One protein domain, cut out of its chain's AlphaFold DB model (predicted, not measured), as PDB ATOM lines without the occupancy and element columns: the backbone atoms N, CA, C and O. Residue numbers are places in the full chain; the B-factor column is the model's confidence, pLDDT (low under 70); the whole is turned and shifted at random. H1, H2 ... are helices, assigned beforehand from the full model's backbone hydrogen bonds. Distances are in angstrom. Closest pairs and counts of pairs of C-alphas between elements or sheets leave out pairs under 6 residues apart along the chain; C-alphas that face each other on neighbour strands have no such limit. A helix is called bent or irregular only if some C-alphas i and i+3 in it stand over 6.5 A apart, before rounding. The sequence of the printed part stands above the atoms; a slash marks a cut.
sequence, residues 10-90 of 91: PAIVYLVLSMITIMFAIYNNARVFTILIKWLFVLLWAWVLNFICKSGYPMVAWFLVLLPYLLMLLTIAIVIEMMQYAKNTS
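What this domain is: This is residues 10 to 90 of the 91 residues of an uncharacterized protein of viral metagenome (UniProt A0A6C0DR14). A long single helix, H3, and a two-helix hairpin, H1 and H2, make the two arms of a V, meeting where H2 ends and H3 begins. Residues 67 to 90, of which 67 to 88 belong to H3, stick out free of the hairpin. The printed part has 81 residues with three named helices, H1, H2 and H3 in chain order, and no named strand; the class is all helix. It is only just loose, close to extended, with a radius of gyration of the C-alphas of 17.1 A, and its flat outline spans 55 by 34 by 15 A.

How they stand to each other: H3, residues 58 to 88, touches H2, residues 32 to 54, at a steep tilt of 48 degrees, opposite ways. H3 touches H2 with residues 58 to 61 alone, and H2 touches H3 with residues 49 to 53 alone; their closest C-alphas, of Leu 49 and Ala 61, are 6.2 A apart. H1, residues 10 to 27, only just touches H3, with 3 pairs of C-alphas within 8 A, through residue 10 of H1 and residues 61 to 65 of H3 alone. Their closest C-alphas, of Pro 10 and Trp 62, are 5.8 A apart, and the helices run the same way at a steep tilt of 43 degrees. H1 and H2 form a helical hairpin and touch at a shallow tilt of 7 degrees, opposite ways; their closest C-alphas, of Ala 11 and Ala 46, are 6.2 A apart. Every O i to N i+4 pair is within hydrogen-bond range in H1 and H2, and 25 of 27 are in H3.

Where its parts are: H3 is 45.9 A from C-alpha 58 at (90.868, -5.367, 31.909) to C-alpha 88 at (57.369, -32.127, 48.259). It is neither bent nor irregular, but only just: C-alphas 65 and 68 are 6.2 A apart. H2 is 33.0 A long, and H1 is 25.9 A long from C-alpha 10 at (84.866, -8.713, 27.804).

The domain as a whole: The two C-alphas farthest apart, of Ser 55 and Ser 90, are 55.7 A apart. Both links are tight, and the printed part has no cut. Mean pLDDT of the printed part is 84.0; residues 10 and 90 are under 70.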
ATOM      1  N   PRO A  10      86.214  -8.932  27.263       69.62
ATOM      2  CA  PRO A  10      84.866  -8.713  27.804       69.62
ATOM      3  C   PRO A  10      83.950  -7.881  26.890       69.62
ATOM      4  O   PRO A  10      82.742  -8.109  26.885       69.62
ATOM      5  N   ALA A  11      84.493  -6.959  26.087       75.62
ATOM      6  CA  ALA A  11      83.701  -6.176  25.136       75.62
ATOM      7  C   ALA A  11      83.203  -7.052  23.975       75.62
ATOM      8  O   ALA A  11      82.035  -6.973  23.595       75.62
ATOM      9  N   ILE A  12      84.058  -7.945  23.466       74.81
ATOM     10  CA  ILE A  12      83.688  -8.921  22.430       74.81
ATOM     11  C   ILE A  12      82.641  -9.899  22.972       74.81
ATOM     12  O   ILE A  12      81.627 -10.140  22.323       74.81
ATOM     13  N   VAL A  13      82.844 -10.416  24.186       83.31
ATOM     14  CA  VAL A  13      81.891 -11.319  24.847       83.31
ATOM     15  C   VAL A  13      80.532 -10.637  25.023       83.31
ATOM     16  O   VAL A  13      79.514 -11.218  24.664       83.31
ATOM     17  N   TYR A  14      80.498  -9.385  25.485       82.75
ATOM     18  CA  TYR A  14      79.250  -8.633  25.623       82.75
ATOM     19  C   TYR A  14      78.540  -8.410  24.278       82.75
ATOM     20  O   TYR A  14      77.323  -8.580  24.193       82.75
ATOM     21  N   LEU A  15      79.285  -8.107  23.209       79.38
ATOM     22  CA  LEU A  15      78.722  -7.982  21.860       79.38
ATOM     23  C   LEU A  15      78.118  -9.302  21.367       79.38
ATOM     24  O   LEU A  15      76.977  -9.312  20.902       79.38
ATOM     25  N   VAL A  16      78.827 -10.420  21.521       86.50
ATOM     26  CA  VAL A  16      78.328 -11.745  21.118       86.50
ATOM     27  C   VAL A  16      77.083 -12.131  21.925       86.50
ATOM     28  O   VAL A  16      76.083 -12.559  21.349       86.50
ATOM     29  N   LEU A  17      77.086 -11.904  23.239       85.44
ATOM     30  CA  LEU A  17      75.923 -12.147  24.100       85.44
ATOM     31  C   LEU A  17      74.729 -11.267  23.715       85.44
ATOM     32  O   LEU A  17      73.591 -11.740  23.676       85.44
ATOM     33  N   SER A  18      74.974 -10.000  23.377       83.94
ATOM     34  CA  SER A  18      73.923  -9.098  22.910       83.94
ATOM     35  C   SER A  18      73.284  -9.603  21.615       83.94
ATOM     36  O   SER A  18      72.060  -9.678  21.542       83.94
ATOM     37  N   MET A  19      74.081 -10.077  20.652       84.50
ATOM     38  CA  MET A  19      73.584 -10.663  19.404       84.50
ATOM     39  C   MET A  19      72.703 -11.886  19.661       84.50
ATOM     40  O   MET A  19      71.594 -11.962  19.132       84.50
ATOM     41  N   ILE A  20      73.141 -12.798  20.533       90.31
ATOM     42  CA  ILE A  20      72.361 -13.986  20.905       90.31
ATOM     43  C   ILE A  20      71.026 -13.570  21.537       90.31
ATOM     44  O   ILE A  20      69.966 -14.058  21.143       90.31
ATOM     45  N   THR A  21      71.040 -12.622  22.479       84.81
ATOM     46  CA  THR A  21      69.802 -12.180  23.148       84.81
ATOM     47  C   THR A  21      68.845 -11.432  22.219       84.81
ATOM     48  O   THR A  21      67.630 -11.585  22.353       84.81
ATOM     49  N   ILE A  22      69.358 -10.648  21.267       84.38
ATOM     50  CA  ILE A  22      68.540  -9.972  20.251       84.38
ATOM     51  C   ILE A  22      67.899 -11.009  19.327       84.38
ATOM     52  O   ILE A  22      66.708 -10.908  19.044       84.38
ATOM     53  N   MET A  23      68.649 -12.037  18.925       86.00
ATOM     54  CA  MET A  23      68.132 -13.122  18.093       86.00
ATOM     55  C   MET A  23      66.951 -13.834  18.776       86.00
ATOM     56  O   MET A  23      65.886 -13.970  18.177       86.00
ATOM     57  N   PHE A  24      67.077 -14.176  20.064       86.88
ATOM     58  CA  PHE A  24      65.970 -14.726  20.863       86.88
ATOM     59  C   PHE A  24      64.771 -13.772  20.990       86.88
ATOM     60  O   PHE A  24      63.620 -14.209  20.953       86.88
ATOM     61  N   ALA A  25      65.010 -12.466  21.130       81.81
ATOM     62  CA  ALA A  25      63.937 -11.477  21.224       81.81
ATOM     63  C   ALA A  25      63.129 -11.360  19.919       81.81
ATOM     64  O   ALA A  25      61.914 -11.159  19.973       81.81
ATOM     65  N   ILE A  26      63.783 -11.526  18.764       82.69
ATOM     66  CA  ILE A  26      63.123 -11.550  17.452       82.69
ATOM     67  C   ILE A  26      62.203 -12.773  17.341       82.69
ATOM     68  O   ILE A  26      61.053 -12.628  16.931       82.69
ATOM     69  N   TYR A  27      62.657 -13.955  17.776       87.25
ATOM     70  CA  TYR A  27      61.831 -15.170  17.754       87.25
ATOM     71  C   TYR A  27      60.575 -15.071  18.633       87.25
ATOM     72  O   TYR A  27      59.532 -15.606  18.271       87.25
ATOM     73  N   ASN A  28      60.645 -14.344  19.747       83.69
ATOM     74  CA  ASN A  28      59.514 -14.151  20.661       83.69
ATOM     75  C   ASN A  28      58.551 -13.019  20.243       83.69
ATOM     76  O   ASN A  28      57.710 -12.612  21.044       83.69
ATOM     77  N   ASN A  29      58.667 -12.493  19.015       79.25
ATOM     78  CA  ASN A  29      57.845 -11.398  18.486       79.25
ATOM     79  C   ASN A  29      57.833 -10.156  19.408       79.25
ATOM     80  O   ASN A  29      56.790  -9.570  19.715       79.25
ATOM     81  N   ALA A  30      59.012  -9.777  19.912       76.38
ATOM     82  CA  ALA A  30      59.154  -8.636  20.808       76.38
ATOM     83  C   ALA A  30      58.824  -7.310  20.102       76.38
ATOM     84  O   ALA A  30      59.165  -7.089  18.940       76.38
ATOM     85  N   ARG A  31      58.198  -6.378  20.837       83.88
ATOM     86  CA  ARG A  31      57.878  -5.040  20.320       83.88
ATOM     87  C   ARG A  31      59.154  -4.308  19.903       83.88
ATOM     88  O   ARG A  31      60.133  -4.280  20.648       83.88
ATOM     89  N   VAL A  32      59.089  -3.611  18.769       82.56
ATOM     90  CA  VAL A  32      60.195  -2.807  18.209       82.56
ATOM     91  C   VAL A  32      60.777  -1.826  19.239       82.56
ATOM     92  O   VAL A  32      61.989  -1.644  19.318       82.56
ATOM     93  N   PHE A  33      59.927  -1.263  20.104       84.56
ATOM     94  CA  PHE A  33      60.341  -0.369  21.191       84.56
ATOM     95  C   PHE A  33      61.333  -1.020  22.174       84.56
ATOM     96  O   PHE A  33      62.299  -0.392  22.602       84.56
ATOM     97  N   THR A  34      61.149  -2.304  22.491       85.50
ATOM     98  CA  THR A  34      62.045  -3.063  23.378       85.50
ATOM     99  C   THR A  34      63.407  -3.309  22.731       85.50
ATOM    100  O   THR A  34      64.431  -3.282  23.415       85.50
ATOM    101  N   ILE A  35      63.433  -3.517  21.413       84.62
ATOM    102  CA  ILE A  35      64.668  -3.715  20.647       84.62
ATOM    103  C   ILE A  35      65.491  -2.420  20.646       84.62
ATOM    104  O   ILE A  35      66.683  -2.461  20.946       84.62
ATOM    105  N   LEU A  36      64.855  -1.271  20.404       87.69
ATOM    106  CA  LEU A  36      65.516   0.041  20.396       87.69
ATOM    107  C   LEU A  36      66.197   0.365  21.732       87.69
ATOM    108  O   LEU A  36      67.365   0.751  21.755       87.69
ATOM    109  N   ILE A  37      65.499   0.147  22.849       89.56
ATOM    110  CA  ILE A  37      66.061   0.374  24.189       89.56
ATOM    111  C   ILE A  37      67.250  -0.556  24.448       89.56
ATOM    112  O   ILE A  37      68.279  -0.111  24.959       89.56
ATOM    113  N   LYS A  38      67.138  -1.838  24.070       85.19
ATOM    114  CA  LYS A  38      68.228  -2.811  24.222       85.19
ATOM    115  C   LYS A  38      69.470  -2.411  23.431       85.19
ATOM    116  O   LYS A  38      70.564  -2.489  23.978       85.19
ATOM    117  N   TRP A  39      69.315  -1.952  22.192       86.12
ATOM    118  CA  TRP A  39      70.435  -1.477  21.378       86.12
ATOM    119  C   TRP A  39      71.132  -0.263  21.996       86.12
ATOM    120  O   TRP A  39      72.358  -0.251  22.091       86.12
ATOM    121  N   LEU A  40      70.370   0.722  22.481       91.38
ATOM    122  CA  LEU A  40      70.940   1.897  23.143       91.38
ATOM    123  C   LEU A  40      71.704   1.515  24.418       91.38
ATOM    124  O   LEU A  40      72.820   1.984  24.634       91.38
ATOM    125  N   PHE A  41      71.128   0.626  25.231       88.25
ATOM    126  CA  PHE A  41      71.780   0.115  26.433       88.25
ATOM    127  C   PHE A  41      73.078  -0.632  26.102       88.25
ATOM    128  O   PHE A  41      74.096  -0.382  26.739       88.25
ATOM    129  N   VAL A  42      73.071  -1.489  25.073       86.50
ATOM    130  CA  VAL A  42      74.259  -2.236  24.624       86.50
ATOM    131  C   VAL A  42      75.363  -1.294  24.151       86.50
ATOM    132  O   VAL A  42      76.518  -1.493  24.517       86.50
ATOM    133  N   LEU A  43      75.030  -0.251  23.387       87.81
ATOM    134  CA  LEU A  43      76.005   0.731  22.902       87.81
ATOM    135  C   LEU A  43      76.598   1.570  24.042       87.81
ATOM    136  O   LEU A  43      77.817   1.734  24.108       87.81
ATOM    137  N   LEU A  44      75.759   2.059  24.961       89.56
ATOM    138  CA  LEU A  44      76.211   2.799  26.143       89.56
ATOM    139  C   LEU A  44      77.095   1.927  27.042       89.56
ATOM    140  O   LEU A  44      78.152   2.367  27.490       89.56
ATOM    141  N   TRP A  45      76.703   0.675  27.265       84.12
ATOM    142  CA  TRP A  45      77.462  -0.264  28.085       84.12
ATOM    143  C   TRP A  45      78.784  -0.674  27.427       84.12
ATOM    144  O   TRP A  45      79.826  -0.688  28.082       84.12
ATOM    145  N   ALA A  46      78.776  -0.938  26.117       85.56
ATOM    146  CA  ALA A  46      79.983  -1.210  25.342       85.56
ATOM    147  C   ALA A  46      80.960  -0.026  25.388       85.56
ATOM    148  O   ALA A  46      82.166  -0.235  25.517       85.56
ATOM    149  N   TRP A  47      80.454   1.210  25.350       85.69
ATOM    150  CA  TRP A  47      81.276   2.410  25.501       85.69
ATOM    151  C   TRP A  47      81.927   2.498  26.890       85.69
ATOM    152  O   TRP A  47      83.135   2.719  26.977       85.69
ATOM    153  N   VAL A  48      81.170   2.232  27.963       85.69
ATOM    154  CA  VAL A  48      81.694   2.184  29.343       85.69
ATOM    155  C   VAL A  48      82.765   1.098  29.502       85.69
ATOM    156  O   VAL A  48      83.844   1.366  30.029       85.69
ATOM    157  N   LEU A  49      82.514  -0.113  28.997       80.38
ATOM    158  CA  LEU A  49      83.477  -1.222  29.022       80.38
ATOM    159  C   LEU A  49      84.756  -0.887  28.242       80.38
ATOM    160  O   LEU A  49      85.860  -1.154  28.720       80.38
ATOM    161  N   ASN A  50      84.615  -0.282  27.060       80.56
ATOM    162  CA  ASN A  50      85.740   0.145  26.231       80.56
ATOM    163  C   ASN A  50      86.569   1.237  26.927       80.56
ATOM    164  O   ASN A  50      87.796   1.204  26.869       80.56
ATOM    165  N   PHE A  51      85.917   2.167  27.631       84.00
ATOM    166  CA  PHE A  51      86.587   3.217  28.398       84.00
ATOM    167  C   PHE A  51      87.392   2.652  29.577       84.00
ATOM    168  O   PHE A  51      88.574   2.958  29.715       84.00
ATOM    169  N   ILE A  52      86.792   1.776  30.393       82.56
ATOM    170  CA  ILE A  52      87.472   1.150  31.544       82.56
ATOM    171  C   ILE A  52      88.654   0.300  31.078       82.56
ATOM    172  O   ILE A  52      89.716   0.304  31.704       82.56
ATOM    173  N   CYS A  53      88.490  -0.407  29.962       79.25
ATOM    174  CA  CYS A  53      89.558  -1.244  29.460       79.25
ATOM    175  C   CYS A  53      90.726  -0.438  28.868       79.25
ATOM    176  O   CYS A  53      91.882  -0.770  29.125       79.25
ATOM    177  N   LYS A  54      90.445   0.675  28.171       78.06
ATOM    178  CA  LYS A  54      91.482   1.622  27.719       78.06
ATOM    179  C   LYS A  54      92.259   2.267  28.868       78.06
ATOM    180  O   LYS A  54      93.406   2.650  28.672       78.06
ATOM    181  N   SER A  55      91.667   2.348  30.057       82.81
ATOM    182  CA  SER A  55      92.333   2.828  31.272       82.81
ATOM    183  C   SER A  55      93.282   1.799  31.909       82.81
ATOM    184  O   SER A  55      93.842   2.079  32.965       82.81
ATOM    185  N   GLY A  56      93.479   0.621  31.300       79.50
ATOM    186  CA  GLY A  56      94.455  -0.379  31.751       79.50
ATOM    187  C   GLY A  56      93.941  -1.356  32.814       79.50
ATOM    188  O   GLY A  56      94.738  -2.084  33.399       79.50
ATOM    189  N   TYR A  57      92.623  -1.418  33.050       79.50
ATOM    190  CA  TYR A  57      92.002  -2.319  34.034       79.50
ATOM    191  C   TYR A  57      91.107  -3.397  33.383       79.50
ATOM    192  O   TYR A  57      89.901  -3.446  33.651       79.50
ATOM    193  N   PRO A  58      91.656  -4.311  32.556       75.62
ATOM    194  CA  PRO A  58      90.868  -5.367  31.909       75.62
ATOM    195  C   PRO A  58      90.231  -6.330  32.926       75.62
ATOM    196  O   PRO A  58      89.132  -6.840  32.698       75.62
ATOM    197  N   MET A  59      90.875  -6.524  34.083       74.00
ATOM    198  CA  MET A  59      90.379  -7.384  35.163       74.00
ATOM    199  C   MET A  59      89.070  -6.868  35.772       74.00
ATOM    200  O   MET A  59      88.176  -7.655  36.076       74.00
ATOM    201  N   VAL A  60      88.921  -5.545  35.902       82.06
ATOM    202  CA  VAL A  60      87.707  -4.918  36.453       82.06
ATOM    203  C   VAL A  60      86.527  -5.103  35.499       82.06
ATOM    204  O   VAL A  60      85.426  -5.437  35.936       82.06
ATOM    205  N   ALA A  61      86.760  -4.968  34.189       83.31
ATOM    206  CA  ALA A  61      85.740  -5.230  33.176       83.31
ATOM    207  C   ALA A  61      85.262  -6.694  33.210       83.31
ATOM    208  O   ALA A  61      84.065  -6.953  33.088       83.31
ATOM    209  N   TRP A  62      86.174  -7.646  33.430       80.12
ATOM    210  CA  TRP A  62      85.818  -9.061  33.555       80.12
ATOM    211  C   TRP A  62      85.013  -9.348  34.828       80.12
ATOM    212  O   TRP A  62      84.014 -10.062  34.773       80.12
ATOM    213  N   PHE A  63      85.374  -8.727  35.954       84.94
ATOM    214  CA  PHE A  63      84.653  -8.881  37.221       84.94
ATOM    215  C   PHE A  63      83.213  -8.346  37.143       84.94
ATOM    216  O   PHE A  63      82.285  -8.979  37.646       84.94
ATOM    217  N   LEU A  64      83.009  -7.223  36.444       84.88
ATOM    218  CA  LEU A  64      81.683  -6.641  36.220       84.88
ATOM    219  C   LEU A  64      80.782  -7.536  35.353       84.88
ATOM    220  O   LEU A  64      79.571  -7.541  35.548       84.88
ATOM    221  N   VAL A  65      81.360  -8.297  34.414       83.44
ATOM    222  CA  VAL A  65      80.630  -9.290  33.605       83.44
ATOM    223  C   VAL A  65      80.388 -10.574  34.398       83.44
ATOM    224  O   VAL A  65      79.312 -11.152  34.298       83.44
ATOM    225  N   LEU A  66      81.342 -11.013  35.217       85.38
ATOM    226  CA  LEU A  66      81.219 -12.230  36.023       85.38
ATOM    227  C   LEU A  66      80.125 -12.113  37.099       85.38
ATOM    228  O   LEU A  66      79.383 -13.064  37.335       85.38
ATOM    229  N   LEU A  67      80.000 -10.942  37.725       87.69
ATOM    230  CA  LEU A  67      79.054 -10.682  38.811       87.69
ATOM    231  C   LEU A  67      77.575 -10.976  38.455       87.69
ATOM    232  O   LEU A  67      76.929 -11.689  39.221       87.69
ATOM    233  N   PRO A  68      77.014 -10.521  37.315       83.75
ATOM    234  CA  PRO A  68      75.647 -10.858  36.917       83.75
ATOM    235  C   PRO A  68      75.459 -12.341  36.573       83.75
ATOM    236  O   PRO A  68      74.396 -12.884  36.865       83.75
ATOM    237  N   TYR A  69      76.466 -13.019  36.010       84.44
ATOM    238  CA  TYR A  69      76.395 -14.469  35.774       84.44
ATOM    239  C   TYR A  69      76.373 -15.260  37.082       84.44
ATOM    240  O   TYR A  69      75.585 -16.196  37.223       84.44
ATOM    241  N   LEU A  70      77.185 -14.849  38.058       91.69
ATOM    242  CA  LEU A  70      77.190 -15.436  39.394       91.69
ATOM    243  C   LEU A  70      75.843 -15.215  40.105       91.69
ATOM    244  O   LEU A  70      75.294 -16.145  40.691       91.69
ATOM    245  N   LEU A  71      75.278 -14.009  39.996       91.56
ATOM    246  CA  LEU A  71      73.952 -13.676  40.525       91.56
ATOM    247  C   LEU A  71      72.835 -14.492  39.866       91.56
ATOM    248  O   LEU A  71      71.964 -14.984  40.577       91.56
ATOM    249  N   MET A  72      72.852 -14.676  38.541       87.81
ATOM    250  CA  MET A  72      71.864 -15.526  37.858       87.81
ATOM    251  C   MET A  72      71.957 -16.989  38.299       87.81
ATOM    252  O   MET A  72      70.930 -17.624  38.514       87.81
ATOM    253  N   LEU A  73      73.168 -17.532  38.466       91.56
ATOM    254  CA  LEU A  73      73.341 -18.888  39.000       91.56
ATOM    255  C   LEU A  73      72.789 -19.007  40.425       91.56
ATOM    256  O   LEU A  73      72.113 -19.987  40.737       91.56
ATOM    257  N   LEU A  74      73.021 -17.992  41.260       94.62
ATOM    258  CA  LEU A  74      72.499 -17.940  42.622       94.62
ATOM    259  C   LEU A  74      70.963 -17.901  42.648       94.62
ATOM    260  O   LEU A  74      70.352 -18.652  43.402       94.62
ATOM    261  N   THR A  75      70.317 -17.070  41.820       91.69
ATOM    262  CA  THR A  75      68.845 -17.003  41.797       91.69
ATOM    263  C   THR A  75      68.220 -18.294  41.286       91.69
ATOM    264  O   THR A  75      67.216 -18.734  41.842       91.69
ATOM    265  N   ILE A  76      68.811 -18.934  40.275       91.62
ATOM    266  CA  ILE A  76      68.329 -20.221  39.760       91.62
ATOM    267  C   ILE A  76      68.459 -21.308  40.832       91.62
ATOM    268  O   ILE A  76      67.513 -22.067  41.026       91.62
ATOM    269  N   ALA A  77      69.579 -21.353  41.561       92.62
ATOM    270  CA  ALA A  77      69.768 -22.294  42.665       92.62
ATOM    271  C   ALA A  77      68.678 -22.132  43.737       92.62
ATOM    272  O   ALA A  77      67.998 -23.100  44.072       92.62
ATOM    273  N   ILE A  78      68.427 -20.893  44.174       91.06
ATOM    274  CA  ILE A  78      67.385 -20.587  45.165       91.06
ATOM    275  C   ILE A  78      65.994 -20.974  44.636       91.06
ATOM    276  O   ILE A  78      65.207 -21.590  45.348       91.06
ATOM    277  N   VAL A  79      65.667 -20.655  43.378       92.19
ATOM    278  CA  VAL A  79      64.355 -20.992  42.794       92.19
ATOM    279  C   VAL A  79      64.152 -22.505  42.701       92.19
ATOM    280  O   VAL A  79      63.049 -22.978  42.969       92.19
ATOM    281  N   ILE A  80      65.182 -23.282  42.353       90.50
ATOM    282  CA  ILE A  80      65.076 -24.746  42.270       90.50
ATOM    283  C   ILE A  80      64.789 -25.350  43.650       90.50
ATOM    284  O   ILE A  80      63.895 -26.189  43.756       90.50
ATOM    285  N   GLU A  81      65.473 -24.894  44.701       88.75
ATOM    286  CA  GLU A  81      65.225 -25.339  46.082       88.75
ATOM    287  C   GLU A  81      63.784 -25.024  46.525       88.75
ATOM    288  O   GLU A  81      63.091 -25.873  47.095       88.75
ATOM    289  N   MET A  82      63.272 -23.842  46.170       85.69
ATOM    290  CA  MET A  82      61.882 -23.458  46.454       85.69
ATOM    291  C   MET A  82      60.866 -24.307  45.672       85.69
ATOM    292  O   MET A  82      59.827 -24.701  46.209       85.69
ATOM    293  N   MET A  83      61.156 -24.637  44.413       87.06
ATOM    294  CA  MET A  83      60.295 -25.499  43.594       87.06
ATOM    295  C   MET A  83      60.290 -26.948  44.098       87.06
ATOM    296  O   MET A  83      59.259 -27.624  44.036       87.06
ATOM    297  N   GLN A  84      61.410 -27.421  44.645       85.75
ATOM    298  CA  GLN A  84      61.482 -28.716  45.320       85.75
ATOM    299  C   GLN A  84      60.603 -28.735  46.576       85.75
ATOM    300  O   GLN A  84      59.912 -29.726  46.808       85.75
ATOM    301  N   TYR A  85      60.535 -27.627  47.321       79.62
ATOM    302  CA  TYR A  85      59.642 -27.503  48.473       79.62
ATOM    303  C   TYR A  85      58.159 -27.598  48.070       79.62
ATOM    304  O   TYR A  85      57.411 -28.387  48.646       79.62
ATOM    305  N   ALA A  86      57.739 -26.889  47.015       78.25
ATOM    306  CA  ALA A  86      56.352 -26.927  46.535       78.25
ATOM    307  C   ALA A  86      55.926 -28.314  46.006       78.25
ATOM    308  O   ALA A  86      54.788 -28.747  46.220       78.25
ATOM    309  N   LYS A  87      56.839 -29.040  45.346       79.00
ATOM    310  CA  LYS A  87      56.580 -30.415  44.893       79.00
ATOM    311  C   LYS A  87      56.524 -31.412  46.059       79.00
ATOM    312  O   LYS A  87      55.733 -32.343  46.003       79.00
ATOM    313  N   ASN A  88      57.325 -31.218  47.108       78.06
ATOM    314  CA  ASN A  88      57.369 -32.127  48.259       78.06
ATOM    315  C   ASN A  88      56.207 -31.924  49.255       78.06
ATOM    316  O   ASN A  88      55.866 -32.848  49.975       78.06
ATOM    317  N   THR A  89      55.581 -30.741  49.312       72.38
ATOM    318  CA  THR A  89      54.400 -30.482  50.174       72.38
ATOM    319  C   THR A  89      53.071 -30.944  49.551       72.38
ATOM    320  O   THR A  89      52.053 -30.986  50.235       72.38
ATOM    321  N   SER A  90      53.056 -31.281  48.257       65.88
ATOM    322  CA  SER A  90      51.863 -31.766  47.537       65.88
ATOM    323  C   SER A  90      51.800 -33.296  47.392       65.88
ATOM    324  O   SER A  90      50.959 -33.798  46.643       65.88
TER     325      SER A  90